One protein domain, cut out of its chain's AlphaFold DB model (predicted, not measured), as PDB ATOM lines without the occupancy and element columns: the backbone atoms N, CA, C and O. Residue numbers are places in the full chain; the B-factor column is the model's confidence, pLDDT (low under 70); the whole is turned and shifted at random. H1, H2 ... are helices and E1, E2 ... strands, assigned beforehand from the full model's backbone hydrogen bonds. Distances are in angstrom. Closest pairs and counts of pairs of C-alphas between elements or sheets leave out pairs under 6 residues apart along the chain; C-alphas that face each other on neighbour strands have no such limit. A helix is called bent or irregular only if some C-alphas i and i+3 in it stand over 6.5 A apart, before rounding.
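AT A GLANCE: This is residues 318 to 508 of the 527 residues of an uncharacterized protein of Fistulifera solaris (UniProt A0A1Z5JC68). The long, kinked helix H4 runs through the middle of an elongated body; H1a, one arm of the bent helix H1, and the helical hairpin H5 and H6 pack on it, the hairpin through H5. A small two-stranded sheet, E1 and E2, has E2 near H5 and H1b beside E1; H2 and H3 form a small head at one end, and residues 476 to 481 stick out at the other. The printed part has 191 residues, with six named helices and three named strands in the order H1 E1 H2 H3 H4 E2 E3 H5 H6; the sheet is parallel and the class mostly helix. The whole is compact, with a radius of gyration of the C-alphas of 18.8 A, and spans 62 by 38 by 26 A.

HOW THE PARTS SIT: E1, residues 344 to 348, and E2, residues 424 to 427, are parallel neighbours at 20 degrees; N 347 and O 424 are 3.0 A apart and N 426 and O 347 are 2.9 A apart, within hydrogen-bond range. H1, residues 318 to 339, was assigned as one helix by its hydrogen bonds but is bent, with C-alphas 329 and 332 7.4 A apart; its arms are H1a, residues 318 to 329, and H1b, residues 332 to 339. The closest C-alphas of H1b and E1 are those of Asn 335 and Thr 345, 6.3 A apart. H4, residues 392 to 417, has a kink of 35 degrees near residue 402 and is irregular, with C-alphas 412 and 415 7.2 A apart. With H2, residues 355 to 367, and H3, residues 373 to 376, it lies between E1 and E2 along the chain, a strand-helix-strand unit, two parallel neighbour strands with helices between. H1a touches H4 at a steep tilt of 38 degrees, the same way; the closest C-alphas, of Phe 328 and Ala 410, are 6.1 A apart. H5, residues 461 to 473, touches H4 through H4's residues 404 to 411 alone, at a shallow tilt of 23 degrees, the same way, with the C-alphas of Tyr 411 and Tyr 468 closest at 6.6 A. H5 and H6, residues 481 to 496, touch as a hairpin at a shallow tilt of 20 degrees, opposite ways, with the C-alphas of Asp 463 and Met 490 closest at 5.9 A. E3, residues 435 to 437, pairs with no named strand; the closest C-alphas of E3 and H4, of Gln 397 and Arg 437, are 5.7 A apart. H2 and H3 only just touch, with 3 pairs of C-alphas within 8 A, the closest those of Gln 357 and Cys 375 at 7.2 A. Every O i to N i+4 pair is within hydrogen-bond range in H1a, H1b, H2 and H5, but 16 of 22 in H4 and 11 of 12 in H6; H3 is too short for one.

IN THESE COORDINATES: H1a begins at C-alpha 318, (152.855, 149.705, 174.668), and H6 ends at C-alpha 496, (133.048, 154.893, 192.789). From first to last C-alpha H4 measures 34.2 A, H6 23.4 A, H5 18.6 A and E1 13.0 A.

THE WHOLE: The C-alphas farthest apart, of Leu 367 and Gln 479, are 64.4 A apart, and the printed part has no cut. The links H3 to H4 and E3 to H5 are long. The mean pLDDT of the printed part is 88.7; residues 369 to 374, 382 to 385 and 449 to 452 are under 70.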
ATOM      1  N   GLU A 318     152.331 151.069 174.513       90.62
ATOM      2  CA  GLU A 318     152.855 149.705 174.668       90.62
ATOM      3  C   GLU A 318     154.193 149.707 175.399       90.62
ATOM      4  O   GLU A 318     154.318 149.005 176.405       90.62
ATOM      5  N   ASP A 319     155.146 150.525 174.946       90.56
ATOM      6  CA  ASP A 319     156.450 150.694 175.595       90.56
ATOM      7  C   ASP A 319     156.289 151.181 177.043       90.56
ATOM      8  O   ASP A 319     156.812 150.567 177.979       90.56
ATOM      9  N   MET A 320     155.442 152.196 177.248       91.50
ATOM     10  CA  MET A 320     155.109 152.708 178.578       91.50
ATOM     11  C   MET A 320     154.543 151.609 179.489       91.50
ATOM     12  O   MET A 320     154.966 151.438 180.635       91.50
ATOM     13  N   THR A 321     153.590 150.823 178.985       92.38
ATOM     14  CA  THR A 321     152.971 149.736 179.755       92.38
ATOM     15  C   THR A 321     153.961 148.620 180.054       92.38
ATOM     16  O   THR A 321     153.963 148.087 181.166       92.38
ATOM     17  N   PHE A 322     154.815 148.268 179.094       92.44
ATOM     18  CA  PHE A 322     155.860 147.268 179.272       92.44
ATOM     19  C   PHE A 322     156.832 147.678 180.383       92.44
ATOM     20  O   PHE A 322     157.021 146.921 181.339       92.44
ATOM     21  N   HIS A 323     157.387 148.886 180.309       93.31
ATOM     22  CA  HIS A 323     158.376 149.364 181.269       93.31
ATOM     23  C   HIS A 323     157.805 149.575 182.671       93.31
ATOM     24  O   HIS A 323     158.463 149.235 183.658       93.31
ATOM     25  N   LEU A 324     156.571 150.065 182.792       94.25
ATOM     26  CA  LEU A 324     155.925 150.166 184.099       94.25
ATOM     27  C   LEU A 324     155.624 148.780 184.698       94.25
ATOM     28  O   LEU A 324     155.831 148.572 185.895       94.25
ATOM     29  N   LYS A 325     155.182 147.803 183.891       93.12
ATOM     30  CA  LYS A 325     154.989 146.417 184.361       93.12
ATOM     31  C   LYS A 325     156.301 145.801 184.839       93.12
ATOM     32  O   LYS A 325     156.316 145.209 185.920       93.12
ATOM     33  N   ASP A 326     157.376 145.958 184.069       93.88
ATOM     34  CA  ASP A 326     158.713 145.482 184.443       93.88
ATOM     35  C   ASP A 326     159.188 146.131 185.751       93.88
ATOM     36  O   ASP A 326     159.674 145.441 186.652       93.88
ATOM     37  N   TYR A 327     158.949 147.433 185.929       95.81
ATOM     38  CA  TYR A 327     159.251 148.112 187.186       95.81
ATOM     39  C   TYR A 327     158.558 147.443 188.379       95.81
ATOM     40  O   TYR A 327     159.229 147.073 189.342       95.81
ATOM     41  N   PHE A 328     157.237 147.230 188.318       96.00
ATOM     42  CA  PHE A 328     156.481 146.624 189.423       96.00
ATOM     43  C   PHE A 328     156.846 145.154 189.677       96.00
ATOM     44  O   PHE A 328     156.831 144.708 190.827       96.00
ATOM     45  N   GLN A 329     157.226 144.408 188.637       95.25
ATOM     46  CA  GLN A 329     157.758 143.043 188.765       95.25
ATOM     47  C   GLN A 329     159.082 143.005 189.529       95.25
ATOM     48  O   GLN A 329     159.317 142.084 190.314       95.25
ATOM     49  N   ASN A 330     159.923 144.022 189.356       95.31
ATOM     50  CA  ASN A 330     161.232 144.106 189.999       95.31
ATOM     51  C   ASN A 330     161.240 144.968 191.277       95.31
ATOM     52  O   ASN A 330     162.232 144.972 192.013       95.31
ATOM     53  N   ALA A 331     160.145 145.669 191.588       95.94
ATOM     54  CA  ALA A 331     160.060 146.647 192.674       95.94
ATOM     55  C   ALA A 331     160.441 146.065 194.040       95.94
ATOM     56  O   ALA A 331     161.186 146.695 194.783       95.94
ATOM     57  N   LYS A 332     160.028 144.832 194.356       95.00
ATOM     58  CA  LYS A 332     160.381 144.172 195.626       95.00
ATOM     59  C   LYS A 332     161.897 144.024 195.800       95.00
ATOM     60  O   LYS A 332     162.436 144.329 196.862       95.00
ATOM     61  N   VAL A 333     162.593 143.582 194.751       95.56
ATOM     62  CA  VAL A 333     164.059 143.432 194.751       95.56
ATOM     63  C   VAL A 333     164.734 144.803 194.812       95.56
ATOM     64  O   VAL A 333     165.668 144.998 195.594       95.56
ATOM     65  N   ASN A 334     164.230 145.757 194.031       94.81
ATOM     66  CA  ASN A 334     164.759 147.116 193.972       94.81
ATOM     67  C   ASN A 334     164.626 147.842 195.315       94.81
ATOM     68  O   ASN A 334     165.608 148.418 195.781       94.81
ATOM     69  N   ASN A 335     163.469 147.754 195.975       96.38
ATOM     70  CA  ASN A 335     163.231 148.327 197.299       96.38
ATOM     71  C   ASN A 335     164.256 147.795 198.304       96.38
ATOM     72  O   ASN A 335     164.994 148.581 198.889       96.38
ATOM     73  N   VAL A 336     164.421 146.471 198.406       95.56
ATOM     74  CA  VAL A 336     165.413 145.861 199.312       95.56
ATOM     75  C   VAL A 336     166.835 146.353 199.019       95.56
ATOM     76  O   VAL A 336     167.597 146.644 199.944       95.56
ATOM     77  N   ALA A 337     167.225 146.440 197.746       96.75
ATOM     78  CA  ALA A 337     168.555 146.913 197.364       96.75
ATOM     79  C   ALA A 337     168.773 148.392 197.721       96.75
ATOM     80  O   ALA A 337     169.847 148.765 198.198       96.75
ATOM     81  N   VAL A 338     167.756 149.228 197.517       96.75
ATOM     82  CA  VAL A 338     167.792 150.663 197.808       96.75
ATOM     83  C   VAL A 338     167.747 150.927 199.318       96.75
ATOM     84  O   VAL A 338     168.527 151.739 199.811       96.75
ATOM     85  N   HIS A 339     166.935 150.199 200.082       96.06
ATOM     86  CA  HIS A 339     166.838 150.335 201.541       96.06
ATOM     87  C   HIS A 339     168.123 149.921 202.259       96.06
ATOM     88  O   HIS A 339     168.537 150.596 203.196       96.06
ATOM     89  N   LYS A 340     168.834 148.892 201.771       95.19
ATOM     90  CA  LYS A 340     170.146 148.476 202.317       95.19
ATOM     91  C   LYS A 340     171.202 149.581 202.316       95.19
ATOM     92  O   LYS A 340     172.141 149.529 203.105       95.19
ATOM     93  N   ARG A 341     171.072 150.555 201.418       95.31
ATOM     94  CA  ARG A 341     171.942 151.736 201.331       95.31
ATOM     95  C   ARG A 341     171.266 153.000 201.869       95.31
ATOM     96  O   ARG A 341     171.686 154.098 201.524       95.31
ATOM     97  N   HIS A 342     170.229 152.833 202.693       95.56
ATOM     98  CA  HIS A 342     169.406 153.903 203.247       95.56
ATOM     99  C   HIS A 342     168.886 154.863 202.164       95.56
ATOM    100  O   HIS A 342     169.045 156.084 202.264       95.56
ATOM    101  N   GLY A 343     168.332 154.295 201.091       97.12
ATOM    102  CA  GLY A 343     167.693 155.021 199.998       97.12
ATOM    103  C   GLY A 343     166.166 154.985 200.058       97.12
ATOM    104  O   GLY A 343     165.583 154.244 200.850       97.12
ATOM    105  N   PHE A 344     165.540 155.761 199.177       98.19
ATOM    106  CA  PHE A 344     164.091 155.888 199.013       98.19
ATOM    107  C   PHE A 344     163.728 155.620 197.546       98.19
ATOM    108  O   PHE A 344     164.284 156.268 196.658       98.19
ATOM    109  N   THR A 345     162.852 154.656 197.257       98.50
ATOM    110  CA  THR A 345     162.419 154.377 195.878       98.50
ATOM    111  C   THR A 345     161.266 155.278 195.472       98.50
ATOM    112  O   THR A 345     160.275 155.410 196.186       98.50
ATOM    113  N   LEU A 346     161.391 155.892 194.301       98.44
ATOM    114  CA  LEU A 346     160.397 156.810 193.776       98.44
ATOM    115  C   LEU A 346     160.083 156.466 192.326       98.44
ATOM    116  O   LEU A 346     160.999 156.278 191.523       98.44
ATOM    117  N   LEU A 347     158.797 156.366 192.008       98.06
ATOM    118  CA  LEU A 347     158.310 156.161 190.648       98.06
ATOM    119  C   LEU A 347     157.555 157.405 190.189       98.06
ATOM    120  O   LEU A 347     156.505 157.739 190.736       98.06
ATOM    121  N   GLY A 348     158.076 158.060 189.160       96.19
ATOM    122  CA  GLY A 348     157.355 159.073 188.410       96.19
ATOM    123  C   GLY A 348     156.482 158.423 187.345       96.19
ATOM    124  O   GLY A 348     156.991 157.787 186.425       96.19
ATOM    125  N   MET A 349     155.170 158.609 187.461       94.62
ATOM    126  CA  MET A 349     154.183 158.307 186.415       94.62
ATOM    127  C   MET A 349     153.672 159.601 185.761       94.62
ATOM    128  O   MET A 349     152.520 159.707 185.345       94.62
ATOM    129  N   ASN A 350     154.525 160.625 185.737       90.62
ATOM    130  CA  ASN A 350     154.272 161.904 185.091       90.62
ATOM    131  C   ASN A 350     154.540 161.812 183.580       90.62
ATOM    132  O   ASN A 350     155.144 160.860 183.085       90.62
ATOM    133  N   THR A 351     154.103 162.804 182.815       88.44
ATOM    134  CA  THR A 351     154.390 162.871 181.375       88.44
ATOM    135  C   THR A 351     154.830 164.281 181.020       88.44
ATOM    136  O   THR A 351     154.390 165.244 181.630       88.44
ATOM    137  N   ALA A 352     155.739 164.430 180.061       86.12
ATOM    138  CA  ALA A 352     156.195 165.741 179.606       86.12
ATOM    139  C   ALA A 352     155.517 166.127 178.288       86.12
ATOM    140  O   ALA A 352     155.219 165.261 177.466       86.12
ATOM    141  N   SER A 353     155.346 167.428 178.033       86.00
ATOM    142  CA  SER A 353     154.957 167.887 176.697       86.00
ATOM    143  C   SER A 353     156.130 167.715 175.728       86.00
ATOM    144  O   SER A 353     157.173 168.358 175.918       86.00
ATOM    145  N   PRO A 354     155.999 166.884 174.680       87.94
ATOM    146  CA  PRO A 354     157.048 166.740 173.687       87.94
ATOM    147  C   PRO A 354     157.096 167.979 172.787       87.94
ATOM    148  O   PRO A 354     156.103 168.683 172.596       87.94
ATOM    149  N   GLU A 355     158.255 168.231 172.176       85.94
ATOM    150  CA  GLU A 355     158.462 169.416 171.333       85.94
ATOM    151  C   GLU A 355     157.414 169.532 170.218       85.94
ATOM    152  O   GLU A 355     156.867 170.610 169.996       85.94
ATOM    153  N   TRP A 356     157.104 168.424 169.537       87.56
ATOM    154  CA  TRP A 356     156.147 168.422 168.430       87.56
ATOM    155  C   TRP A 356     154.754 168.887 168.874       87.56
ATOM    156  O   TRP A 356     154.088 169.604 168.127       87.56
ATOM    157  N   GLN A 357     154.337 168.537 170.094       89.94
ATOM    158  CA  GLN A 357     153.039 168.920 170.634       89.94
ATOM    159  C   GLN A 357     153.026 170.408 170.973       89.94
ATOM    160  O   GLN A 357     152.100 171.116 170.579       89.94
ATOM    161  N   VAL A 358     154.080 170.908 171.626       87.50
ATOM    162  CA  VAL A 358     154.207 172.336 171.952       87.50
ATOM    163  C   VAL A 358     154.208 173.176 170.670       87.50
ATOM    164  O   VAL A 358     153.528 174.199 170.602       87.50
ATOM    165  N   VAL A 359     154.915 172.733 169.623       85.88
ATOM    166  CA  VAL A 359     154.901 173.391 168.305       85.88
ATOM    167  C   VAL A 359     153.500 173.376 167.699       85.88
ATOM    168  O   VAL A 359     153.012 174.432 167.300       85.88
ATOM    169  N   ALA A 360     152.833 172.221 167.648       85.19
ATOM    170  CA  ALA A 360     151.499 172.106 167.060       85.19
ATOM    171  C   ALA A 360     150.458 172.963 167.805       85.19
ATOM    172  O   ALA A 360     149.646 173.646 167.177       85.19
ATOM    173  N   SER A 361     150.523 172.997 169.136       86.38
ATOM    174  CA  SER A 361     149.663 173.845 169.962       86.38
ATOM    175  C   SER A 361     149.930 175.337 169.719       86.38
ATOM    176  O   SER A 361     148.991 176.122 169.564       86.38
ATOM    177  N   ALA A 362     151.198 175.737 169.570       84.75
ATOM    178  CA  ALA A 362     151.551 177.105 169.194       84.75
ATOM    179  C   ALA A 362     151.039 177.467 167.784       84.75
ATOM    180  O   ALA A 362     150.479 178.546 167.592       84.75
ATOM    181  N   GLU A 363     151.174 176.572 166.799       83.00
ATOM    182  CA  GLU A 363     150.623 176.760 165.447       83.00
ATOM    183  C   GLU A 363     149.106 176.968 165.494       83.00
ATOM    184  O   GLU A 363     148.575 177.906 164.890       83.00
ATOM    185  N   LYS A 364     148.398 176.133 166.257       82.12
ATOM    186  CA  LYS A 364     146.949 176.248 166.434       82.12
ATOM    187  C   LYS A 364     146.569 177.584 167.075       82.12
ATOM    188  O   LYS A 364     145.746 178.310 166.514       82.12
ATOM    189  N   ARG A 365     147.197 177.940 168.202       81.88
ATOM    190  CA  ARG A 365     146.875 179.141 168.992       81.88
ATOM    191  C   ARG A 365     147.215 180.442 168.266       81.88
ATOM    192  O   ARG A 365     146.410 181.369 168.262       81.88
ATOM    193  N   PHE A 366     148.387 180.521 167.638       80.19
ATOM    194  CA  PHE A 366     148.911 181.784 167.110       80.19
ATOM    195  C   PHE A 366     148.753 181.944 165.593       80.19
ATOM    196  O   PHE A 366     148.660 183.075 165.114       80.19
ATOM    197  N   LEU A 367     148.687 180.847 164.829       79.06
ATOM    198  CA  LEU A 367     148.553 180.880 163.363       79.06
ATOM    199  C   LEU A 367     147.158 180.472 162.862       79.06
ATOM    200  O   LEU A 367     146.908 180.547 161.659       79.06
ATOM    201  N   GLY A 368     146.244 180.061 163.750       70.75
ATOM    202  CA  GLY A 368     144.882 179.659 163.375       70.75
ATOM    203  C   GLY A 368     144.843 178.396 162.510       70.75
ATOM    204  O   GLY A 368     143.929 178.216 161.698       70.75
ATOM    205  N   TRP A 369     145.865 177.546 162.634       69.44
ATOM    206  CA  TRP A 369     146.026 176.346 161.823       69.44
ATOM    207  C   TRP A 369     144.974 175.281 162.190       69.44
ATOM    208  O   TRP A 369     144.700 175.057 163.366       69.44
ATOM    209  N   LYS A 370     144.360 174.636 161.180       59.03
ATOM    210  CA  LYS A 370     143.191 173.735 161.338       59.03
ATOM    211  C   LYS A 370     143.449 172.252 161.014       59.03
ATOM    212  O   LYS A 370     142.492 171.491 160.906       59.03
ATOM    213  N   HIS A 371     144.691 171.823 160.774       55.50
ATOM    214  CA  HIS A 371     144.962 170.447 160.330       55.50
ATOM    215  C   HIS A 371     145.574 169.547 161.417       55.50
ATOM    216  O   HIS A 371     146.779 169.574 161.636       55.50
ATOM    217  N   ASP A 372     144.737 168.669 161.990       61.03
ATOM    218  CA  ASP A 372     145.086 167.667 163.021       61.03
ATOM    219  C   ASP A 372     145.987 166.514 162.548       61.03
ATOM    220  O   ASP A 372     146.667 165.888 163.357       61.03
ATOM    221  N   ARG A 373     146.040 166.219 161.237       60.12
ATOM    222  CA  ARG A 373     146.688 164.990 160.718       60.12
ATOM    223  C   ARG A 373     148.195 164.873 160.998       60.12
ATOM    224  O   ARG A 373     148.757 163.802 160.793       60.12
ATOM    225  N   ARG A 374     148.869 165.957 161.403       69.75
ATOM    226  CA  ARG A 374     150.289 165.914 161.800       69.75
ATOM    227  C   ARG A 374     150.486 165.394 163.225       69.75
ATOM    228  O   ARG A 374     151.519 164.803 163.494       69.75
ATOM    229  N   CYS A 375     149.527 165.610 164.125       80.00
ATOM    230  CA  CYS A 375     149.666 165.189 165.520       80.00
ATOM    231  C   CYS A 375     149.421 163.683 165.654       80.00
ATOM    232  O   CYS A 375     150.189 162.993 166.314       80.00
ATOM    233  N   SER A 376     148.436 163.153 164.918       78.06
ATOM    234  CA  SER A 376     148.120 161.719 164.872       78.06
ATOM    235  C   SER A 376     149.317 160.824 164.536       78.06
ATOM    236  O   SER A 376     149.430 159.740 165.089       78.06
ATOM    237  N   SER A 377     150.241 161.266 163.671       83.44
ATOM    238  CA  SER A 377     151.405 160.448 163.285       83.44
ATOM    239  C   SER A 377     152.438 160.254 164.396       83.44
ATOM    240  O   SER A 377     153.367 159.475 164.212       83.44
ATOM    241  N   HIS A 378     152.316 160.982 165.507       86.69
ATOM    242  CA  HIS A 378     153.186 160.809 166.668       86.69
ATOM    243  C   HIS A 378     152.670 159.752 167.649       86.69
ATOM    244  O   HIS A 378     153.438 159.330 168.504       86.69
ATOM    245  N   PHE A 379     151.416 159.313 167.524       86.12
ATOM    246  CA  PHE A 379     150.850 158.261 168.362       86.12
ATOM    247  C   PHE A 379     151.093 156.892 167.725       86.12
ATOM    248  O   PHE A 379     150.717 156.662 166.576       86.12
ATOM    249  N   GLN A 380     151.654 155.962 168.491       85.62
ATOM    250  CA  GLN A 380     151.785 154.552 168.116       85.62
ATOM    251  C   GLN A 380     150.528 153.732 168.457       85.62
ATOM    252  O   GLN A 380     150.534 152.509 168.400       85.62
ATOM    253  N   THR A 381     149.419 154.393 168.798       74.69
ATOM    254  CA  THR A 381     148.123 153.743 169.015       74.69
ATOM    255  C   THR A 381     147.450 153.430 167.673       74.69
ATOM    256  O   THR A 381     147.416 154.314 166.804       74.69
ATOM    257  N   PRO A 382     146.830 152.249 167.504       67.75
ATOM    258  CA  PRO A 382     145.994 151.963 166.344       67.75
ATOM    259  C   PRO A 382     144.938 153.064 166.188       67.75
ATOM    260  O   PRO A 382     144.259 153.399 167.145       67.75
ATOM    261  N   GLU A 383     144.811 153.655 165.001       68.62
ATOM    262  CA  GLU A 383     143.659 154.496 164.625       68.62
ATOM    263  C   GLU A 383     143.507 155.875 165.303       68.62
ATOM    264  O   GLU A 383     142.499 156.550 165.069       68.62
ATOM    265  N   ALA A 384     144.485 156.372 166.076       69.50
ATOM    266  CA  ALA A 384     144.477 157.781 166.495       69.50
ATOM    267  C   ALA A 384     144.573 158.675 165.253       69.50
ATOM    268  O   ALA A 384     145.643 158.905 164.704       69.50
ATOM    269  N   THR A 385     143.433 159.136 164.752       63.41
ATOM    270  CA  THR A 385     143.335 159.709 163.403       63.41
ATOM    271  C   THR A 385     143.299 161.232 163.416       63.41
ATOM    272  O   THR A 385     143.684 161.859 162.424       63.41
ATOM    273  N   HIS A 386     142.872 161.836 164.532       71.19
ATOM    274  CA  HIS A 386     142.532 163.262 164.587       71.19
ATOM    275  C   HIS A 386     142.872 163.980 165.900       71.19
ATOM    276  O   HIS A 386     142.556 165.156 166.016       71.19
ATOM    277  N   TRP A 387     143.499 163.337 166.888       84.25
ATOM    278  CA  TRP A 387     143.757 164.022 168.156       84.25
ATOM    279  C   TRP A 387     145.048 164.846 168.125       84.25
ATOM    280  O   TRP A 387     146.123 164.324 167.821       84.25
ATOM    281  N   CYS A 388     144.951 166.126 168.490       85.75
ATOM    282  CA  CYS A 388     146.104 166.972 168.775       85.75
ATOM    283  C   CYS A 388     145.956 167.627 170.161       85.75
ATOM    284  O   CYS A 388     145.196 168.592 170.296       85.75
ATOM    285  N   PRO A 389     146.647 167.113 171.197       88.56
ATOM    286  CA  PRO A 389     146.586 167.691 172.537       88.56
ATOM    287  C   PRO A 389     147.154 169.118 172.550       88.56
ATOM    288  O   PRO A 389     148.220 169.389 171.995       88.56
ATOM    289  N   GLU A 390     146.455 170.051 173.194       88.25
ATOM    290  CA  GLU A 390     146.834 171.473 173.201       88.25
ATOM    291  C   GLU A 390     147.661 171.872 174.427       88.25
ATOM    292  O   GLU A 390     148.421 172.841 174.380       88.25
ATOM    293  N   THR A 391     147.518 171.146 175.527       90.62
ATOM    294  CA  THR A 391     148.143 171.442 176.816       90.62
ATOM    295  C   THR A 391     148.799 170.196 177.391       90.62
ATOM    296  O   THR A 391     148.510 169.075 176.965       90.62
ATOM    297  N   LEU A 392     149.647 170.384 178.403       91.19
ATOM    298  CA  LEU A 392     150.226 169.268 179.144       91.19
ATOM    299  C   LEU A 392     149.137 168.387 179.779       91.19
ATOM    300  O   LEU A 392     149.192 167.164 179.682       91.19
ATOM    301  N   LEU A 393     148.095 169.003 180.347       90.56
ATOM    302  CA  LEU A 393     146.987 168.278 180.972       90.56
ATOM    303  C   LEU A 393     146.201 167.403 179.982       90.56
ATOM    304  O   LEU A 393     145.716 166.350 180.386       90.56
ATOM    305  N   ASP A 394     146.111 167.780 178.698       90.69
ATOM    306  CA  ASP A 394     145.495 166.918 177.674       90.69
ATOM    307  C   ASP A 394     146.266 165.587 177.550       90.69
ATOM    308  O   ASP A 394     145.662 164.514 177.519       90.69
ATOM    309  N   ILE A 395     147.602 165.649 177.527       91.69
ATOM    310  CA  ILE A 395     148.489 164.478 177.414       91.69
ATOM    311  C   ILE A 395     148.420 163.633 178.689       91.69
ATOM    312  O   ILE A 395     148.264 162.414 178.629       91.69
ATOM    313  N   VAL A 396     148.504 164.286 179.848       92.38
ATOM    314  CA  VAL A 396     148.507 163.624 181.157       92.38
ATOM    315  C   VAL A 396     147.230 162.815 181.388       92.38
ATOM    316  O   VAL A 396     147.292 161.724 181.951       92.38
ATOM    317  N   GLN A 397     146.068 163.296 180.943       92.44
ATOM    318  CA  GLN A 397     144.819 162.541 181.089       92.44
ATOM    319  C   GLN A 397     144.780 161.285 180.217       92.44
ATOM    320  O   GLN A 397     144.206 160.273 180.625       92.44
ATOM    321  N   LEU A 398     145.413 161.310 179.038       93.00
ATOM    322  CA  LEU A 398     145.608 160.079 178.272       93.00
ATOM    323  C   LEU A 398     146.591 159.145 178.990       93.00
ATOM    324  O   LEU A 398     146.351 157.942 179.054       93.00
ATOM    325  N   SER A 399     147.661 159.693 179.571       93.62
ATOM    326  CA  SER A 399     148.624 158.905 180.349       93.62
ATOM    327  C   SER A 399     147.922 158.209 181.519       93.62
ATOM    328  O   SER A 399     148.009 156.993 181.662       93.62
ATOM    329  N   SER A 400     147.081 158.945 182.251       94.94
ATOM    330  CA  SER A 400     146.226 158.435 183.331       94.94
ATOM    331  C   SER A 400     145.279 157.323 182.865       94.94
ATOM    332  O   SER A 400     145.104 156.325 183.566       94.94
ATOM    333  N   TYR A 401     144.685 157.470 181.675       94.75
ATOM    334  CA  TYR A 401     143.784 156.477 181.087       94.75
ATOM    335  C   TYR A 401     144.458 155.114 180.862       94.75
ATOM    336  O   TYR A 401     143.807 154.091 181.070       94.75
ATOM    337  N   TYR A 402     145.740 155.077 180.492       94.25
ATOM    338  CA  TYR A 402     146.483 153.820 180.335       94.25
ATOM    339  C   TYR A 402     147.182 153.372 181.628       94.25
ATOM    340  O   TYR A 402     147.205 152.179 181.938       94.25
ATOM    341  N   ALA A 403     147.679 154.316 182.428       93.31
ATOM    342  CA  ALA A 403     148.368 154.062 183.690       93.31
ATOM    343  C   ALA A 403     147.494 153.339 184.729       93.31
ATOM    344  O   ALA A 403     148.014 152.501 185.468       93.31
ATOM    345  N   GLN A 404     146.177 153.592 184.761       94.81
ATOM    346  CA  GLN A 404     145.249 152.883 185.662       94.81
ATOM    347  C   GLN A 404     145.341 151.356 185.524       94.81
ATOM    348  O   GLN A 404     145.287 150.643 186.521       94.81
ATOM    349  N   SER A 405     145.537 150.841 184.307       95.12
ATOM    350  CA  SER A 405     145.612 149.400 184.062       95.12
ATOM    351  C   SER A 405     146.887 148.793 184.643       95.12
ATOM    352  O   SER A 405     146.878 147.663 185.126       95.12
ATOM    353  N   VAL A 406     147.989 149.546 184.630       94.62
ATOM    354  CA  VAL A 406     149.249 149.110 185.236       94.62
ATOM    355  C   VAL A 406     149.156 149.163 186.763       94.62
ATOM    356  O   VAL A 406     149.626 148.241 187.426       94.62
ATOM    357  N   LEU A 407     148.518 150.194 187.325       96.00
ATOM    358  CA  LEU A 407     148.294 150.302 188.770       96.00
ATOM    359  C   LEU A 407     147.418 149.159 189.298       96.00
ATOM    360  O   LEU A 407     147.787 148.539 190.294       96.00
ATOM    361  N   GLU A 408     146.325 148.813 188.607       94.25
ATOM    362  CA  GLU A 408     145.528 147.630 188.960       94.25
ATOM    363  C   GLU A 408     146.316 146.333 188.789       94.25
ATOM    364  O   GLU A 408     146.325 145.508 189.695       94.25
ATOM    365  N   TYR A 409     147.047 146.161 187.680       94.19
ATOM    366  CA  TYR A 409     147.905 144.987 187.490       94.19
ATOM    367  C   TYR A 409     148.896 144.812 188.647       94.19
ATOM    368  O   TYR A 409     149.109 143.695 189.129       94.19
ATOM    369  N   ALA A 410     149.517 145.912 189.073       95.00
ATOM    370  CA  ALA A 410     150.491 145.914 190.145       95.00
ATOM    371  C   ALA A 410     149.832 145.585 191.493       95.00
ATOM    372  O   ALA A 410     150.386 144.785 192.243       95.00
ATOM    373  N   TYR A 411     148.641 146.130 191.761       94.62
ATOM    374  CA  TYR A 411     147.860 145.859 192.967       94.62
ATOM    375  C   TYR A 411     147.328 144.412 193.029       94.62
ATOM    376  O   TYR A 411     147.591 143.692 193.992       94.62
ATOM    377  N   ASP A 412     146.663 143.925 191.984       92.75
ATOM    378  CA  ASP A 412     146.117 142.558 191.928       92.75
ATOM    379  C   ASP A 412     147.221 141.481 191.937       92.75
ATOM    380  O   ASP A 412     147.016 140.320 192.316       92.75
ATOM    381  N   GLY A 413     148.428 141.856 191.508       90.56
ATOM    382  CA  GLY A 413     149.595 140.985 191.490       90.56
ATOM    383  C   GLY A 413     150.363 140.891 192.811       90.56
ATOM    384  O   GLY A 413     151.320 140.117 192.864       90.56
ATOM    385  N   ILE A 414     149.992 141.619 193.870       89.06
ATOM    386  CA  ILE A 414     150.746 141.607 195.140       89.06
ATOM    387  C   ILE A 414     150.793 140.193 195.733       89.06
ATOM    388  O   ILE A 414     151.873 139.642 195.940       89.06
ATOM    389  N   GLU A 415     149.636 139.563 195.952       85.44
ATOM    390  CA  GLU A 415     149.572 138.216 196.539       85.44
ATOM    391  C   GLU A 415     149.961 137.129 195.527       85.44
ATOM    392  O   GLU A 415     150.719 136.209 195.837       85.44
ATOM    393  N   SER A 416     149.456 137.238 194.295       87.12
ATOM    394  CA  SER A 416     149.556 136.179 193.283       87.12
ATOM    395  C   SER A 416     150.906 136.135 192.559       87.12
ATOM    396  O   SER A 416     151.375 135.057 192.188       87.12
ATOM    397  N   LYS A 417     151.539 137.294 192.351       84.12
ATOM    398  CA  LYS A 417     152.770 137.467 191.559       84.12
ATOM    399  C   LYS A 417     153.916 138.083 192.366       84.12
ATOM    400  O   LYS A 417     154.985 138.309 191.807       84.12
ATOM    401  N   GLN A 418     153.718 138.325 193.665       88.62
ATOM    402  CA  GLN A 418     154.687 138.976 194.555       88.62
ATOM    403  C   GLN A 418     155.152 140.357 194.067       88.62
ATOM    404  O   GLN A 418     156.307 140.734 194.295       88.62
ATOM    405  N   LEU A 419     154.267 141.102 193.396       94.19
ATOM    406  CA  LEU A 419     154.543 142.483 192.992       94.19
ATOM    407  C   LEU A 419     154.592 143.402 194.220       94.19
ATOM    408  O   LEU A 419     154.062 143.076 195.283       94.19
ATOM    409  N   ALA A 420     155.243 144.554 194.080       96.38
ATOM    410  CA  ALA A 420     155.332 145.548 195.145       96.38
ATOM    411  C   ALA A 420     155.277 146.966 194.580       96.38
ATOM    412  O   ALA A 420     155.628 147.192 193.424       96.38
ATOM    413  N   PHE A 421     154.866 147.923 195.407       98.12
ATOM    414  CA  PHE A 421     154.966 149.344 195.088       98.12
ATOM    415  C   PHE A 421     156.294 149.916 195.612       98.12
ATOM    416  O   PHE A 421     156.917 149.324 196.499       98.12
ATOM    417  N   PRO A 422     156.773 151.043 195.059       98.19
ATOM    418  CA  PRO A 422     157.903 151.788 195.617       98.19
ATOM    419  C   PRO A 422     157.498 152.596 196.855       98.19
ATOM    420  O   PRO A 422     156.320 152.648 197.204       98.19
ATOM    421  N   ASN A 423     158.454 153.288 197.485       98.50
ATOM    422  CA  ASN A 423     158.174 154.118 198.660       98.50
ATOM    423  C   ASN A 423     157.258 155.308 198.372       98.50
ATOM    424  O   ASN A 423     156.504 155.728 199.244       98.50
ATOM    425  N   ALA A 424     157.280 155.839 197.154       98.75
ATOM    426  CA  ALA A 424     156.227 156.717 196.670       98.75
ATOM    427  C   ALA A 424     156.058 156.596 195.157       98.75
ATOM    428  O   ALA A 424     157.010 156.339 194.414       98.75
ATOM    429  N   ILE A 425     154.827 156.811 194.714       98.69
ATOM    430  CA  ILE A 425     154.488 157.027 193.310       98.69
ATOM    431  C   ILE A 425     154.055 158.481 193.224       98.69
ATOM    432  O   ILE A 425     153.232 158.889 194.033       98.69
ATOM    433  N   TYR A 426     154.566 159.258 192.279       97.94
ATOM    434  CA  TYR A 426     154.037 160.591 192.017       97.94
ATOM    435  C   TYR A 426     153.523 160.701 190.585       97.94
ATOM    436  O   TYR A 426     154.027 160.034 189.679       97.94
ATOM    437  N   LEU A 427     152.542 161.574 190.364       96.38
ATOM    438  CA  LEU A 427     151.945 161.783 189.045       96.38
ATOM    439  C   LEU A 427     151.479 163.221 188.817       96.38
ATOM    440  O   LEU A 427     151.448 164.046 189.735       96.38
ATOM    441  N   ASP A 428     151.117 163.499 187.571       95.06
ATOM    442  CA  ASP A 428     150.457 164.730 187.147       95.06
ATOM    443  C   ASP A 428     148.928 164.584 187.242       95.06
ATOM    444  O   ASP A 428     148.394 163.484 187.138       95.06
ATOM    445  N   ALA A 429     148.214 165.703 187.350       91.88
ATOM    446  CA  ALA A 429     146.756 165.788 187.270       91.88
ATOM    447  C   ALA A 429     145.993 164.982 188.339       91.88
ATOM    448  O   ALA A 429     144.997 164.318 188.027       91.88
ATOM    449  N   LEU A 430     146.403 165.104 189.609       95.00
ATOM    450  CA  LEU A 430     145.560 164.664 190.721       95.00
ATOM    451  C   LEU A 430     144.215 165.408 190.672       95.00
ATOM    452  O   LEU A 430     144.170 166.638 190.569       95.00
ATOM    453  N   ASP A 431     143.131 164.650 190.763       92.00
ATOM    454  CA  ASP A 431     141.755 165.129 190.765       92.00
ATOM    455  C   ASP A 431     141.091 164.851 192.124       92.00
ATOM    456  O   ASP A 431     141.618 164.159 193.005       92.00
ATOM    457  N   TRP A 432     139.913 165.433 192.299       89.81
ATOM    458  CA  TRP A 432     139.108 165.301 193.498       89.81
ATOM    459  C   TRP A 432     138.845 163.840 193.889       89.81
ATOM    460  O   TRP A 432     138.683 162.960 193.044       89.81
ATOM    461  N   GLY A 433     138.756 163.590 195.191       91.62
ATOM    462  CA  GLY A 433     138.578 162.268 195.772       91.62
ATOM    463  C   GLY A 433     139.844 161.411 195.770       91.62
ATOM    464  O   GLY A 433     139.709 160.204 195.931       91.62
ATOM    465  N   GLY A 434     141.036 161.992 195.587       95.00
ATOM    466  CA  GLY A 434     142.288 161.232 195.458       95.00
ATOM    467  C   GLY A 434     142.360 160.434 194.154       95.00
ATOM    468  O   GLY A 434     142.942 159.348 194.102       95.00
ATOM    469  N   THR A 435     141.714 160.940 193.106       96.00
ATOM    470  CA  THR A 435     141.597 160.249 191.822       96.00
ATOM    471  C   THR A 435     142.547 160.835 190.785       96.00
ATOM    472  O   THR A 435     143.186 161.860 191.009       96.00
ATOM    473  N   ILE A 436     142.643 160.184 189.630       95.62
ATOM    474  CA  ILE A 436     143.216 160.766 188.412       95.62
ATOM    475  C   ILE A 436     142.163 160.778 187.310       95.62
ATOM    476  O   ILE A 436     141.375 159.833 187.177       95.62
ATOM    477  N   ARG A 437     142.132 161.849 186.510       92.38
ATOM    478  CA  ARG A 437     141.152 161.997 185.427       92.38
ATOM    479  C   ARG A 437     141.544 161.136 184.230       92.38
ATOM    480  O   ARG A 437     142.546 161.399 183.575       92.38
ATOM    481  N   THR A 438     140.712 160.148 183.913       93.44
ATOM    482  CA  THR A 438     140.870 159.288 182.729       93.44
ATOM    483  C   THR A 438     139.996 159.760 181.563       93.44
ATOM    484  O   THR A 438     140.296 159.481 180.400       93.44
ATOM    485  N   GLY A 439     138.925 160.500 181.861       90.25
ATOM    486  CA  GLY A 439     137.995 161.086 180.896       90.25
ATOM    487  C   GLY A 439     138.599 162.175 180.003       90.25
ATOM    488  O   GLY A 439     139.737 162.593 180.196       90.25
ATOM    489  N   SER A 440     137.829 162.622 179.005       84.94
ATOM    490  CA  SER A 440     138.259 163.620 178.010       84.94
ATOM    491  C   SER A 440     138.060 165.082 178.432       84.94
ATOM    492  O   SER A 440     138.568 165.982 177.761       84.94
ATOM    493  N   GLN A 441     137.305 165.353 179.502       86.12
ATOM    494  CA  GLN A 441     137.170 166.709 180.030       86.12
ATOM    495  C   GLN A 441     138.388 167.055 180.887       86.12
ATOM    496  O   GLN A 441     138.698 166.359 181.861       86.12
ATOM    497  N   LEU A 442     139.023 168.184 180.564       83.44
ATOM    498  CA  LEU A 442     140.163 168.695 181.313       83.44
ATOM    499  C   LEU A 442     139.787 169.000 182.769       83.44
ATOM    500  O   LEU A 442     138.645 169.353 183.072       83.44
ATOM    501  N   LEU A 443     140.764 168.904 183.677       81.81
ATOM    502  CA  LEU A 443     140.565 169.167 185.112       81.81
ATOM    503  C   LEU A 443     140.000 170.563 185.393       81.81
ATOM    504  O   LEU A 443     139.243 170.771 186.333       81.81
ATOM    505  N   ASN A 444     140.345 171.523 184.545       73.69
ATOM    506  CA  ASN A 444     139.883 172.900 184.636       73.69
ATOM    507  C   ASN A 444     138.426 173.091 184.135       73.69
ATOM    508  O   ASN A 444     137.937 174.217 184.078       73.69
ATOM    509  N   GLY A 445     137.737 172.005 183.762       74.44
ATOM    510  CA  GLY A 445     136.358 171.989 183.270       74.44
ATOM    511  C   GLY A 445     136.220 172.170 181.758       74.44
ATOM    512  O   GLY A 445     135.117 172.001 181.227       74.44
ATOM    513  N   HIS A 446     137.307 172.474 181.042       73.88
ATOM    514  CA  HIS A 446     137.260 172.688 179.601       73.88
ATOM    515  C   HIS A 446     136.890 171.392 178.865       73.88
ATOM    516  O   HIS A 446     137.601 170.386 178.913       73.88
ATOM    517  N   ASP A 447     135.766 171.428 178.152       73.94
ATOM    518  CA  ASP A 447     135.280 170.319 177.336       73.94
ATOM    519  C   ASP A 447     135.910 170.406 175.940       73.94
ATOM    520  O   ASP A 447     135.655 171.340 175.178       73.94
ATOM    521  N   ARG A 448     136.772 169.442 175.612       72.06
ATOM    522  CA  ARG A 448     137.381 169.313 174.281       72.06
ATOM    523  C   ARG A 448     136.470 168.570 173.291       72.06
ATOM    524  O   ARG A 448     136.840 168.428 172.128       72.06
ATOM    525  N   GLY A 449     135.296 168.106 173.725       64.38
ATOM    526  CA  GLY A 449     134.429 167.176 173.001       64.38
ATOM    527  C   GLY A 449     134.533 165.738 173.538       64.38
ATOM    528  O   GLY A 449     135.060 165.490 174.621       64.38
ATOM    529  N   GLY A 450     133.997 164.774 172.782       61.34
ATOM    530  CA  GLY A 450     134.020 163.340 173.121       61.34
ATOM    531  C   GLY A 450     132.672 162.775 173.570       61.34
ATOM    532  O   GLY A 450     131.704 163.517 173.781       61.34
ATOM    533  N   ALA A 451     132.597 161.446 173.680       61.94
ATOM    534  CA  ALA A 451     131.377 160.744 174.079       61.94
ATOM    535  C   ALA A 451     130.939 161.179 175.491       61.94
ATOM    536  O   ALA A 451     131.723 161.144 176.437       61.94
ATOM    537  N   HIS A 452     129.678 161.597 175.640       64.81
ATOM    538  CA  HIS A 452     129.163 162.216 176.872       64.81
ATOM    539  C   HIS A 452     129.301 161.349 178.133       64.81
ATOM    540  O   HIS A 452     129.389 161.898 179.227       64.81
ATOM    541  N   GLU A 453     129.331 160.026 177.990       80.88
ATOM    542  CA  GLU A 453     129.302 159.078 179.108       80.88
ATOM    543  C   GLU A 453     130.598 159.003 179.929       80.88
ATOM    544  O   GLU A 453     130.522 158.744 181.127       80.88
ATOM    545  N   ASN A 454     131.770 159.270 179.333       87.94
ATOM    546  CA  ASN A 454     133.071 159.058 179.995       87.94
ATOM    547  C   ASN A 454     133.879 160.352 180.182       87.94
ATOM    548  O   ASN A 454     135.032 160.309 180.608       87.94
ATOM    549  N   LYS A 455     133.283 161.521 179.910       85.62
ATOM    550  CA  LYS A 455     133.966 162.830 179.971       85.62
ATOM    551  C   LYS A 455     134.643 163.108 181.309       85.62
ATOM    552  O   LYS A 455     135.744 163.649 181.342       85.62
ATOM    553  N   ILE A 456     133.989 162.717 182.397       87.94
ATOM    554  CA  ILE A 456     134.463 162.923 183.770       87.94
ATOM    555  C   ILE A 456     134.904 161.624 184.443       87.94
ATOM    556  O   ILE A 456     134.945 161.558 185.663       87.94
ATOM    557  N   SER A 457     135.197 160.583 183.657       92.19
ATOM    558  CA  SER A 457     135.670 159.307 184.194       92.19
ATOM    559  C   SER A 457     136.977 159.496 184.960       92.19
ATOM    560  O   SER A 457     137.872 160.215 184.516       92.19
ATOM    561  N   THR A 458     137.094 158.829 186.098       94.81
ATOM    562  CA  THR A 458     138.215 158.953 187.036       94.81
ATOM    563  C   THR A 458     138.600 157.585 187.568       94.81
ATOM    564  O   THR A 458     137.728 156.733 187.727       94.81
ATOM    565  N   TYR A 459     139.865 157.426 187.930       97.00
ATOM    566  CA  TYR A 459     140.399 156.223 188.558       97.00
ATOM    567  C   TYR A 459     140.885 156.509 189.985       97.00
ATOM    568  O   TYR A 459     141.552 157.522 190.213       97.00
ATOM    569  N   GLY A 460     140.569 155.625 190.937       96.69
ATOM    570  CA  GLY A 460     140.956 155.721 192.351       96.69
ATOM    571  C   GLY A 460     142.447 155.459 192.594       96.69
ATOM    572  O   GLY A 460     142.823 154.413 193.127       96.69
ATOM    573  N   TYR A 461     143.303 156.407 192.205       97.94
ATOM    574  CA  TYR A 461     144.756 156.324 192.371       97.94
ATOM    575  C   TYR A 461     145.171 156.203 193.843       97.94
ATOM    576  O   TYR A 461     145.818 155.223 194.224       97.94
ATOM    577  N   VAL A 462     144.768 157.163 194.678       98.12
ATOM    578  CA  VAL A 462     145.109 157.171 196.105       98.12
ATOM    579  C   VAL A 462     144.502 155.952 196.783       98.12
ATOM    580  O   VAL A 462     145.197 155.270 197.522       98.12
ATOM    581  N   ASP A 463     143.259 155.599 196.454       97.31
ATOM    582  CA  ASP A 463     142.593 154.414 197.003       97.31
ATOM    583  C   ASP A 463     143.357 153.118 196.692       97.31
ATOM    584  O   ASP A 463     143.440 152.224 197.536       97.31
ATOM    585  N   THR A 464     143.966 153.010 195.510       97.81
ATOM    586  CA  THR A 464     144.778 151.847 195.123       97.81
ATOM    587  C   THR A 464     146.097 151.795 195.889       97.81
ATOM    588  O   THR A 464     146.456 150.740 196.414       97.81
ATOM    589  N   VAL A 465     146.782 152.930 196.042       98.38
ATOM    590  CA  VAL A 465     148.000 153.027 196.869       98.38
ATOM    591  C   VAL A 465     147.696 152.729 198.344       98.38
ATOM    592  O   VAL A 465     148.412 151.976 199.001       98.38
ATOM    593  N   LEU A 466     146.594 153.256 198.869       97.88
ATOM    594  CA  LEU A 466     146.159 153.015 200.239       97.88
ATOM    595  C   LEU A 466     145.722 151.562 200.463       97.88
ATOM    596  O   LEU A 466     146.000 150.993 201.518       97.88
ATOM    597  N   SER A 467     145.110 150.927 199.461       96.50
ATOM    598  CA  SER A 467     144.808 149.494 199.494       96.50
ATOM    599  C   SER A 467     146.082 148.648 199.558       96.50
ATOM    600  O   SER A 467     146.115 147.682 200.321       96.50
ATOM    601  N   TYR A 468     147.145 149.022 198.829       96.62
ATOM    602  CA  TYR A 468     148.472 148.408 198.971       96.62
ATOM    603  C   TYR A 468     149.000 148.562 200.406       96.62
ATOM    604  O   TYR A 468     149.336 147.565 201.044       96.62
ATOM    605  N   ASN A 469     148.981 149.778 200.960       96.69
ATOM    606  CA  ASN A 469     149.445 150.034 202.329       96.69
ATOM    607  C   ASN A 469     148.682 149.199 203.368       96.69
ATOM    608  O   ASN A 469     149.281 148.681 204.308       96.69
ATOM    609  N   ALA A 470     147.375 149.006 203.181       94.06
ATOM    610  CA  ALA A 470     146.582 148.128 204.032       94.06
ATOM    611  C   ALA A 470     146.954 146.654 203.895       94.06
ATOM    612  O   ALA A 470     146.911 145.937 204.888       94.06
ATOM    613  N   GLN A 471     147.324 146.171 202.710       92.69
ATOM    614  CA  GLN A 471     147.829 144.803 202.582       92.69
ATOM    615  C   GLN A 471     149.141 144.618 203.350       92.69
ATOM    616  O   GLN A 471     149.277 143.624 204.059       92.69
ATOM    617  N   ILE A 472     150.053 145.592 203.270       92.75
ATOM    618  CA  ILE A 472     151.326 145.565 204.001       92.75
ATOM    619  C   ILE A 472     151.091 145.611 205.514       92.75
ATOM    620  O   ILE A 472     151.516 144.708 206.231       92.75
ATOM    621  N   ALA A 473     150.354 146.610 206.001       93.19
ATOM    622  CA  ALA A 473     150.144 146.807 207.433       93.19
ATOM    623  C   ALA A 473     149.311 145.688 208.087       93.19
ATOM    624  O   ALA A 473     149.491 145.368 209.256       93.19
ATOM    625  N   CYS A 474     148.414 145.055 207.328       92.25
ATOM    626  CA  CYS A 474     147.558 143.974 207.817       92.25
ATOM    627  C   CYS A 474     148.127 142.570 207.579       92.25
ATOM    628  O   CYS A 474     147.427 141.590 207.850       92.25
ATOM    629  N   ALA A 475     149.345 142.439 207.041       87.81
ATOM    630  CA  ALA A 475     149.914 141.143 206.670       87.81
ATOM    631  C   ALA A 475     150.057 140.198 207.878       87.81
ATOM    632  O   ALA A 475     149.798 138.999 207.759       87.81
ATOM    633  N   ASN A 476     150.409 140.746 209.045       79.44
ATOM    634  CA  ASN A 476     150.667 139.973 210.262       79.44
ATOM    635  C   ASN A 476     149.433 139.808 211.168       79.44
ATOM    636  O   ASN A 476     149.435 138.933 212.032       79.44
ATOM    637  N   ASP A 477     148.367 140.589 210.956       82.44
ATOM    638  CA  ASP A 477     147.137 140.523 211.757       82.44
ATOM    639  C   ASP A 477     145.876 140.675 210.892       82.44
ATOM    640  O   ASP A 477     145.180 141.692 210.875       82.44
ATOM    641  N   SER A 478     145.554 139.603 210.164       74.56
ATOM    642  CA  SER A 478     144.353 139.541 209.318       74.56
ATOM    643  C   SER A 478     143.026 139.625 210.085       74.56
ATOM    644  O   SER A 478     141.987 139.849 209.459       74.56
ATOM    645  N   GLN A 479     143.037 139.429 211.410       82.44
ATOM    646  CA  GLN A 479     141.845 139.481 212.264       82.44
ATOM    647  C   GLN A 479     141.647 140.859 212.910       82.44
ATOM    648  O   GLN A 479     140.616 141.087 213.548       82.44
ATOM    649  N   ASN A 480     142.587 141.791 212.719       89.81
ATOM    650  CA  ASN A 480     142.464 143.161 213.190       89.81
ATOM    651  C   ASN A 480     141.191 143.815 212.620       89.81
ATOM    652  O   ASN A 480     140.969 143.885 211.406       89.81
ATOM    653  N   GLN A 481     140.335 144.329 213.504       90.00
ATOM    654  CA  GLN A 481     139.075 144.957 213.106       90.00
ATOM    655  C   GLN A 481     139.294 146.212 212.242       90.00
ATOM    656  O   GLN A 481     138.510 146.470 211.325       90.00
ATOM    657  N   GLY A 482     140.368 146.965 212.496       90.88
ATOM    658  CA  GLY A 482     140.777 148.113 211.691       90.88
ATOM    659  C   GLY A 482     141.102 147.721 210.253       90.88
ATOM    660  O   GLY A 482     140.636 148.384 209.328       90.88
ATOM    661  N   CYS A 483     141.770 146.584 210.039       92.12
ATOM    662  CA  CYS A 483     142.021 146.045 208.700       92.12
ATOM    663  C   CYS A 483     140.728 145.749 207.932       92.12
ATOM    664  O   CYS A 483     140.599 146.116 206.763       92.12
ATOM    665  N   ALA A 484     139.745 145.119 208.582       91.38
ATOM    666  CA  ALA A 484     138.455 144.832 207.956       91.38
ATOM    667  C   ALA A 484     137.683 146.118 207.602       91.38
ATOM    668  O   ALA A 484     137.117 146.220 206.510       91.38
ATOM    669  N   LEU A 485     137.682 147.107 208.501       91.56
ATOM    670  CA  LEU A 485     137.040 148.406 208.281       91.56
ATOM    671  C   LEU A 485     137.706 149.186 207.143       91.56
ATOM    672  O   LEU A 485     137.008 149.682 206.259       91.56
ATOM    673  N   PHE A 486     139.039 149.229 207.121       92.00
ATOM    674  CA  PHE A 486     139.799 149.907 206.076       92.00
ATOM    675  C   PHE A 486     139.541 149.299 204.701       92.00
ATOM    676  O   PHE A 486     139.190 150.003 203.758       92.00
ATOM    677  N   ARG A 487     139.665 147.970 204.585       91.50
ATOM    678  CA  ARG A 487     139.431 147.252 203.323       91.50
ATOM    679  C   ARG A 487     138.017 147.487 202.804       91.50
ATOM    680  O   ARG A 487     137.832 147.650 201.601       91.50
ATOM    681  N   LYS A 488     137.025 147.544 203.698       92.50
ATOM    682  CA  LYS A 488     135.641 147.867 203.336       92.50
ATOM    683  C   LYS A 488     135.512 149.289 202.783       92.50
ATOM    684  O   LYS A 488     134.830 149.472 201.776       92.50
ATOM    685  N   GLU A 489     136.148 150.274 203.413       92.44
ATOM    686  CA  GLU A 489     136.104 151.661 202.936       92.44
ATOM    687  C   GLU A 489     136.834 151.827 201.597       92.44
ATOM    688  O   GLU A 489     136.293 152.444 200.682       92.44
ATOM    689  N   MET A 490     138.000 151.199 201.423       93.19
ATOM    690  CA  MET A 490     138.710 151.205 200.139       93.19
ATOM    691  C   MET A 490     137.914 150.523 199.033       93.19
ATOM    692  O   MET A 490     137.817 151.071 197.940       93.19
ATOM    693  N   ALA A 491     137.282 149.376 199.305       92.19
ATOM    694  CA  ALA A 491     136.426 148.708 198.326       92.19
ATOM    695  C   ALA A 491     135.270 149.616 197.876       92.19
ATOM    696  O   ALA A 491     135.033 149.764 196.679       92.19
ATOM    697  N   ARG A 492     134.608 150.292 198.826       94.19
ATOM    698  CA  ARG A 492     133.532 151.252 198.539       94.19
ATOM    699  C   ARG A 492     134.023 152.424 197.684       94.19
ATOM    700  O   ARG A 492     133.321 152.853 196.774       94.19
ATOM    701  N   ARG A 493     135.205 152.969 197.979       93.25
ATOM    702  CA  ARG A 493     135.781 154.104 197.241       93.25
ATOM    703  C   ARG A 493     136.261 153.700 195.843       93.25
ATOM    704  O   ARG A 493     135.933 154.391 194.881       93.25
ATOM    705  N   LYS A 494     136.909 152.539 195.700       92.06
ATOM    706  CA  LYS A 494     137.287 151.967 194.396       92.06
ATOM    707  C   LYS A 494     136.068 151.661 193.516       92.06
ATOM    708  O   LYS A 494     136.161 151.821 192.307       92.06
ATOM    709  N   GLU A 495     134.918 151.294 194.088       93.75
ATOM    710  CA  GLU A 495     133.668 151.110 193.327       93.75
ATOM    711  C   GLU A 495     133.152 152.422 192.702       93.75
ATOM    712  O   GLU A 495     132.557 152.398 191.624       93.75
ATOM    713  N   LEU A 496     133.413 153.575 193.331       92.25
ATOM    714  CA  LEU A 496     133.048 154.893 192.789       92.25
ATOM    715  C   LEU A 496     133.972 155.349 191.653       92.25
ATOM    716  O   LEU A 496     133.542 156.101 190.778       92.25
ATOM    717  N   HIS A 497     135.227 154.898 191.668       94.06
ATOM    718  CA  HIS A 497     136.263 155.287 190.710       94.06
ATOM    719  C   HIS A 497     136.995 154.048 190.164       94.06
ATOM    720  O   HIS A 497     138.204 153.899 190.378       94.06
ATOM    721  N   PRO A 498     136.265 153.128 189.503       94.75
ATOM    722  CA  PRO A 498     136.797 151.827 189.133       94.75
ATOM    723  C   PRO A 498     137.805 151.941 187.992       94.75
ATOM    724  O   PRO A 498     137.791 152.892 187.206       94.75
ATOM    725  N   HIS A 499     138.630 150.907 187.849       94.75
ATOM    726  CA  HIS A 499     139.343 150.680 186.598       94.75
ATOM    727  C   HIS A 499     138.345 150.504 185.462       94.75
ATOM    728  O   HIS A 499     137.447 149.658 185.516       94.75
ATOM    729  N   ARG A 500     138.476 151.350 184.442       92.94
ATOM    730  CA  ARG A 500     137.593 151.325 183.284       92.94
ATOM    731  C   ARG A 500     138.317 151.833 182.055       92.94
ATOM    732  O   ARG A 500     138.816 152.958 182.021       92.94
ATOM    733  N   LEU A 501     138.272 151.013 181.014       92.75
ATOM    734  CA  LEU A 501     138.715 151.354 179.674       92.75
ATOM    735  C   LEU A 501     137.506 151.449 178.729       92.75
ATOM    736  O   LEU A 501     136.487 150.789 178.945       92.75
ATOM    737  N   TRP A 502     137.601 152.289 177.703       92.44
ATOM    738  CA  TRP A 502     136.597 152.464 176.652       92.44
ATOM    739  C   TRP A 502     137.252 152.983 175.368       92.44
ATOM    740  O   TRP A 502     138.322 153.588 175.397       92.44
ATOM    741  N   ASP A 503     136.583 152.796 174.237       90.62
ATOM    742  CA  ASP A 503     137.079 153.322 172.968       90.62
ATOM    743  C   ASP A 503     136.623 154.775 172.775       90.62
ATOM    744  O   ASP A 503     135.430 155.086 172.800       90.62
ATOM    745  N   ASP A 504     137.581 155.675 172.569       88.12
ATOM    746  CA  ASP A 504     137.359 157.028 172.058       88.12
ATOM    747  C   ASP A 504     138.518 157.420 171.119       88.12
ATOM    748  O   ASP A 504     139.466 158.107 171.528       88.12
ATOM    749  N   PRO A 505     138.458 156.989 169.843       86.19
ATOM    750  CA  PRO A 505     139.507 157.243 168.852       86.19
ATOM    751  C   PRO A 505     139.832 158.726 168.638       86.19
ATOM    752  O   PRO A 505     140.958 159.079 168.279       86.19
ATOM    753  N   ASN A 506     138.867 159.620 168.896       83.38
ATOM    754  CA  ASN A 506     139.057 161.068 168.759       83.38
ATOM    755  C   ASN A 506     140.019 161.642 169.802       83.38
ATOM    756  O   ASN A 506     140.536 162.739 169.606       83.38
ATOM    757  N   PHE A 507     140.250 160.906 170.888       86.62
ATOM    758  CA  PHE A 507     141.168 161.265 171.963       86.62
ATOM    759  C   PHE A 507     142.189 160.155 172.228       86.62
ATOM    760  O   PHE A 507     142.666 160.027 173.354       86.62
ATOM    761  N   ALA A 508     142.479 159.348 171.199       88.81
ATOM    762  CA  ALA A 508     143.452 158.257 171.217       88.81
ATOM    763  C   ALA A 508     143.263 157.249 172.369       88.81
ATOM    764  O   ALA A 508     144.240 156.699 172.863       88.81
TER     765      ALA A 508